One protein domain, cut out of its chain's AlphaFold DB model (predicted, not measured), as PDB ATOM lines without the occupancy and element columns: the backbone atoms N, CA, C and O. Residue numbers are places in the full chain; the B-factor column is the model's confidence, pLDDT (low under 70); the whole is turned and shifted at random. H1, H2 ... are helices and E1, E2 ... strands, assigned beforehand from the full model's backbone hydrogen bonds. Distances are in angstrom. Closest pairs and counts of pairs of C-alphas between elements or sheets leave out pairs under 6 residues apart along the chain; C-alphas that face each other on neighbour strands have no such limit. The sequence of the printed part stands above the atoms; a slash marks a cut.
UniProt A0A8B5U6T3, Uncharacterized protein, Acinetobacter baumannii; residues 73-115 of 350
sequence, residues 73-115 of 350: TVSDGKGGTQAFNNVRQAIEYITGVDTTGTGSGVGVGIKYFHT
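AT A GLANCE: This is residues 73 to 115 of the 350 residues of an uncharacterized protein of Acinetobacter baumannii (UniProt A0A8B5U6T3). There is little regular structure here: a small flat body in which a short hairpin, E1 and E2, stands beside one helix, H1, and a long loop, residues 96 to 115, swings out past H1 and returns by its last residues toward the hairpin's turn. The printed part has 43 residues with two antiparallel strands and then one helix; its class is mixed, with only 16 residues in named elements. It is compact, radius of gyration of the C-alphas 9.8 A, spanning 28 by 22 by 11 A.

IN THESE COORDINATES: E1, residues 73 to 75, begins at C-alpha 73 (39.894, -2.579, 7.890). E2 is residues 81 to 84. H1, residues 87 to 95, is 12.2 A long and ends at C-alpha 95 (53.561, -0.377, 11.266).

HOW THE PARTS SIT: E1 and E2 form a hairpin at 143 degrees, with N 74 and O 82 within hydrogen-bond range at 2.9 A. The closest C-alphas of E1 and H1, Val 74 and Ala 90, are 7.0 A apart; those of E2 and H1, Phe 84 and Ala 90, 5.7 A. In H1 every O i to N i+4 pair is within hydrogen-bond range.

THE WHOLE: The C-alphas farthest apart, Gly 79 and Gly 101, are 27.8 A apart. The printed part has no cut, and both links are tight. Residues 98 to 105 have pLDDT under 70.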
ATOM      1  N   THR A  73      39.926  -1.449   6.948       95.12
ATOM      2  CA  THR A  73      39.894  -2.579   7.890       95.12
ATOM      3  C   THR A  73      41.254  -3.265   7.917       95.12
ATOM      4  O   THR A  73      41.743  -3.706   6.877       95.12
ATOM      5  N   VAL A  74      41.849  -3.381   9.100       94.50
ATOM      6  CA  VAL A  74      43.168  -3.990   9.322       94.50
ATOM      7  C   VAL A  74      43.026  -5.172  10.285       94.50
ATOM      8  O   VAL A  74      42.161  -5.146  11.153       94.50
ATOM      9  N   SER A  75      43.844  -6.219  10.135       93.56
ATOM     10  CA  SER A  75      43.948  -7.301  11.133       93.56
ATOM     11  C   SER A  75      44.382  -6.737  12.485       93.56
ATOM     12  O   SER A  75      45.284  -5.908  12.517       93.56
ATOM     13  N   ASP A  76      43.809  -7.210  13.589       91.81
ATOM     14  CA  ASP A  76      44.225  -6.793  14.938       91.81
ATOM     15  C   ASP A  76      45.429  -7.583  15.493       91.81
ATOM     16  O   ASP A  76      45.847  -7.390  16.636       91.81
ATOM     17  N   GLY A  77      45.956  -8.529  14.704       91.06
ATOM     18  CA  GLY A  77      47.037  -9.439  15.098       91.06
ATOM     19  C   GLY A  77      46.656 -10.493  16.143       91.06
ATOM     20  O   GLY A  77      47.504 -11.282  16.559       91.06
ATOM     21  N   LYS A  78      45.387 -10.536  16.553       91.62
ATOM     22  CA  LYS A  78      44.815 -11.432  17.572       91.62
ATOM     23  C   LYS A  78      43.669 -12.291  17.026       91.62
ATOM     24  O   LYS A  78      43.031 -13.019  17.782       91.62
ATOM     25  N   GLY A  79      43.439 -12.242  15.713       91.94
ATOM     26  CA  GLY A  79      42.418 -13.021  15.009       91.94
ATOM     27  C   GLY A  79      41.145 -12.240  14.669       91.94
ATOM     28  O   GLY A  79      40.240 -12.814  14.068       91.94
ATOM     29  N   GLY A  80      41.076 -10.955  15.016       93.62
ATOM     30  CA  GLY A  80      40.009 -10.028  14.652       93.62
ATOM     31  C   GLY A  80      40.470  -8.943  13.677       93.62
ATOM     32  O   GLY A  80      41.493  -9.057  12.992       93.62
ATOM     33  N   THR A  81      39.682  -7.873  13.594       95.12
ATOM     34  CA  THR A  81      39.973  -6.703  12.764       95.12
ATOM     35  C   THR A  81      39.632  -5.401  13.481       95.12
ATOM     36  O   THR A  81      38.764  -5.358  14.353       95.12
ATOM     37  N   GLN A  82      40.293  -4.319  13.073       93.75
ATOM     38  CA  GLN A  82      40.018  -2.957  13.510       93.75
ATOM     39  C   GLN A  82      39.739  -2.057  12.304       93.75
ATOM     40  O   GLN A  82      40.418  -2.140  11.278       93.75
ATOM     41  N   ALA A  83      38.718  -1.208  12.429       95.44
ATOM     42  CA  ALA A  83      38.329  -0.244  11.410       95.44
ATOM     43  C   ALA A  83      38.899   1.148  11.717       95.44
ATOM     44  O   ALA A  83      38.833   1.621  12.853       95.44
ATOM     45  N   PHE A  84      39.403   1.815  10.683       93.69
ATOM     46  CA  PHE A  84      39.938   3.172  10.725       93.69
ATOM     47  C   PHE A  84      39.260   4.030   9.666       93.69
ATOM     48  O   PHE A  84      39.001   3.566   8.558       93.69
ATOM     49  N   ASN A  85      39.025   5.300   9.979       94.75
ATOM     50  CA  ASN A  85      38.446   6.266   9.041       94.75
ATOM     51  C   ASN A  85      39.480   7.236   8.450       94.75
ATOM     52  O   ASN A  85      39.124   8.193   7.764       94.75
ATOM     53  N   ASN A  86      40.765   6.994   8.711       89.81
ATOM     54  CA  ASN A  86      41.871   7.786   8.199       89.81
ATOM     55  C   ASN A  86      43.057   6.876   7.847       89.81
ATOM     56  O   ASN A  86      43.437   6.008   8.634       89.81
ATOM     57  N   VAL A  87      43.660   7.120   6.680       91.75
ATOM     58  CA  VAL A  87      44.830   6.392   6.166       91.75
ATOM     59  C   VAL A  87      45.991   6.417   7.161       91.75
ATOM     60  O   VAL A  87      46.627   5.388   7.373       91.75
ATOM     61  N   ARG A  88      46.244   7.560   7.815       89.62
ATOM     62  CA  ARG A  88      47.335   7.701   8.793       89.62
ATOM     63  C   ARG A  88      47.198   6.688   9.922       89.62
ATOM     64  O   ARG A  88      48.125   5.930  10.159       89.62
ATOM     65  N   GLN A  89      46.038   6.656  10.574       89.44
ATOM     66  CA  GLN A  89      45.808   5.780  11.723       89.44
ATOM     67  C   GLN A  89      45.894   4.304  11.328       89.44
ATOM     68  O   GLN A  89      46.449   3.505  12.074       89.44
ATOM     69  N   ALA A  90      45.399   3.946  10.137       92.00
ATOM     70  CA  ALA A  90      45.536   2.589   9.619       92.00
ATOM     71  C   ALA A  90      47.013   2.201   9.417       92.00
ATOM     72  O   ALA A  90      47.418   1.114   9.818       92.00
ATOM     73  N   ILE A  91      47.833   3.088   8.837       91.69
ATOM     74  CA  ILE A  91      49.271   2.844   8.625       91.69
ATOM     75  C   ILE A  91      50.029   2.787   9.956       91.69
ATOM     76  O   ILE A  91      50.848   1.889  10.148       91.69
ATOM     77  N   GLU A  92      49.757   3.706  10.881       90.19
ATOM     78  CA  GLU A  92      50.371   3.718  12.216       90.19
ATOM     79  C   GLU A  92      50.043   2.431  12.975       90.19
ATOM     80  O   GLU A  92      50.926   1.833  13.581       90.19
ATOM     81  N   TYR A  93      48.808   1.939  12.863       90.62
ATOM     82  CA  TYR A  93      48.402   0.677  13.471       90.62
ATOM     83  C   TYR A  93      49.105  -0.540  12.853       90.62
ATOM     84  O   TYR A  93      49.549  -1.431  13.574       90.62
ATOM     85  N   ILE A  94      49.256  -0.576  11.524       92.44
ATOM     86  CA  ILE A  94      49.979  -1.655  10.829       92.44
ATOM     87  C   ILE A  94      51.456  -1.666  11.232       92.44
ATOM     88  O   ILE A  94      52.017  -2.726  11.510       92.44
ATOM     89  N   THR A  95      52.094  -0.496  11.232       91.25
ATOM     90  CA  THR A  95      53.561  -0.377  11.266       91.25
ATOM     91  C   THR A  95      54.137  -0.131  12.654       91.25
ATOM     92  O   THR A  95      55.289  -0.470  12.891       91.25
ATOM     93  N   GLY A  96      53.378   0.470  13.572       87.00
ATOM     94  CA  GLY A  96      53.895   0.918  14.869       87.00
ATOM     95  C   GLY A  96      54.784   2.155  14.789       87.00
ATOM     96  O   GLY A  96      55.265   2.630  15.814       87.00
ATOM     97  N   VAL A  97      54.995   2.710  13.592       80.25
ATOM     98  CA  VAL A  97      55.764   3.938  13.410       80.25
ATOM     99  C   VAL A  97      54.889   5.109  13.838       80.25
ATOM    100  O   VAL A  97      54.056   5.594  13.075       80.25
ATOM    101  N   ASP A  98      55.062   5.547  15.081       69.19
ATOM    102  CA  ASP A  98      54.381   6.721  15.616       69.19
ATOM    103  C   ASP A  98      54.934   7.998  14.967       69.19
ATOM    104  O   ASP A  98      56.028   8.465  15.288       69.19
ATOM    105  N   THR A  99      54.157   8.586  14.056       63.38
ATOM    106  CA  THR A  99      54.535   9.824  13.358       63.38
ATOM    107  C   THR A  99      54.260  11.094  14.173       63.38
ATOM    108  O   THR A  99      54.510  12.199  13.689       63.38
ATOM    109  N   THR A 100      53.751  10.957  15.404       60.97
ATOM    110  CA  THR A 100      53.246  12.057  16.247       60.97
ATOM    111  C   THR A 100      53.949  12.197  17.600       60.97
ATOM    112  O   THR A 100      53.766  13.214  18.269       60.97
ATOM    113  N   GLY A 101      54.758  11.214  18.011       57.59
ATOM    114  CA  GLY A 101      55.453  11.210  19.305       57.59
ATOM    115  C   GLY A 101      54.534  10.980  20.514       57.59
ATOM    116  O   GLY A 101      54.908  11.320  21.636       57.59
ATOM    117  N   THR A 102      53.332  10.435  20.301       54.16
ATOM    118  CA  THR A 102      52.338  10.125  21.345       54.16
ATOM    119  C   THR A 102      52.513   8.739  21.985       54.16
ATOM    120  O   THR A 102      51.792   8.392  22.919       54.16
ATOM    121  N   GLY A 103      53.509   7.963  21.555       49.72
ATOM    122  CA  GLY A 103      54.049   6.811  22.276       49.72
ATOM    123  C   GLY A 103      53.241   5.517  22.181       49.72
ATOM    124  O   GLY A 103      53.552   4.571  22.896       49.72
ATOM    125  N   SER A 104      52.239   5.421  21.303       51.66
ATOM    126  CA  SER A 104      51.432   4.197  21.161       51.66
ATOM    127  C   SER A 104      51.944   3.233  20.076       51.66
ATOM    128  O   SER A 104      51.160   2.408  19.613       51.66
ATOM    129  N   GLY A 105      53.224   3.346  19.676       58.06
ATOM    130  CA  GLY A 105      53.909   2.701  18.534       58.06
ATOM    131  C   GLY A 105      53.996   1.167  18.524       58.06
ATOM    132  O   GLY A 105      55.032   0.587  18.213       58.06
ATOM    133  N   VAL A 106      52.910   0.488  18.873       70.38
ATOM    134  CA  VAL A 106      52.766  -0.965  18.857       70.38
ATOM    135  C   VAL A 106      52.114  -1.345  17.534       70.38
ATOM    136  O   VAL A 106      50.889  -1.401  17.420       70.38
ATOM    137  N   GLY A 107      52.941  -1.557  16.515       83.94
ATOM    138  CA  GLY A 107      52.477  -2.056  15.225       83.94
ATOM    139  C   GLY A 107      51.966  -3.479  15.370       83.94
ATOM    140  O   GLY A 107      52.626  -4.311  15.988       83.94
ATOM    141  N   VAL A 108      50.801  -3.781  14.803       88.75
ATOM    142  CA  VAL A 108      50.247  -5.148  14.837       88.75
ATOM    143  C   VAL A 108      50.659  -5.986  13.625       88.75
ATOM    144  O   VAL A 108      50.437  -7.200  13.602       88.75
ATOM    145  N   GLY A 109      51.269  -5.360  12.617       92.44
ATOM    146  CA  GLY A 109      51.635  -5.987  11.354       92.44
ATOM    147  C   GLY A 109      50.458  -6.131  10.386       92.44
ATOM    148  O   GLY A 109      49.489  -5.371  10.409       92.44
ATOM    149  N   ILE A 110      50.555  -7.118   9.500       94.25
ATOM    150  CA  ILE A 110      49.576  -7.411   8.442       94.25
ATOM    151  C   ILE A 110      49.059  -8.835   8.596       94.25
ATOM    152  O   ILE A 110      49.656  -9.645   9.297       94.25
ATOM    153  N   LYS A 111      47.961  -9.188   7.919       93.38
ATOM    154  CA  LYS A 111      47.449 -10.567   7.940       93.38
ATOM    155  C   LYS A 111      48.586 -11.563   7.643       93.38
ATOM    156  O   LYS A 111      49.290 -11.397   6.652       93.38
ATOM    157  N   TYR A 112      48.723 -12.579   8.498       93.50
ATOM    158  CA  TYR A 112      49.765 -13.625   8.488       93.50
ATOM    159  C   TYR A 112      51.138 -13.233   9.066       93.50
ATOM    160  O   TYR A 112      51.905 -14.135   9.394       93.50
ATOM    161  N   PHE A 113      51.434 -11.945   9.263       95.12
ATOM    162  CA  PHE A 113      52.707 -11.475   9.822       95.12
ATOM    163  C   PHE A 113      52.462 -10.506  10.974       95.12
ATOM    164  O   PHE A 113      52.145  -9.334  10.767       95.12
ATOM    165  N   HIS A 114      52.633 -11.010  12.195       93.38
ATOM    166  CA  HIS A 114      52.330 -10.287  13.423       93.38
ATOM    167  C   HIS A 114      53.511 -10.343  14.391       93.38
ATOM    168  O   HIS A 114      54.011 -11.423  14.705       93.38
ATOM    169  N   THR A 115      53.902  -9.180  14.909       92.19
ATOM    170  CA  THR A 115      54.852  -9.046  16.017       92.19
ATOM    171  C   THR A 115      54.154  -8.291  17.135       92.19
ATOM    172  O   THR A 115      53.895  -7.103  17.015       92.19
TER     173      THR A 115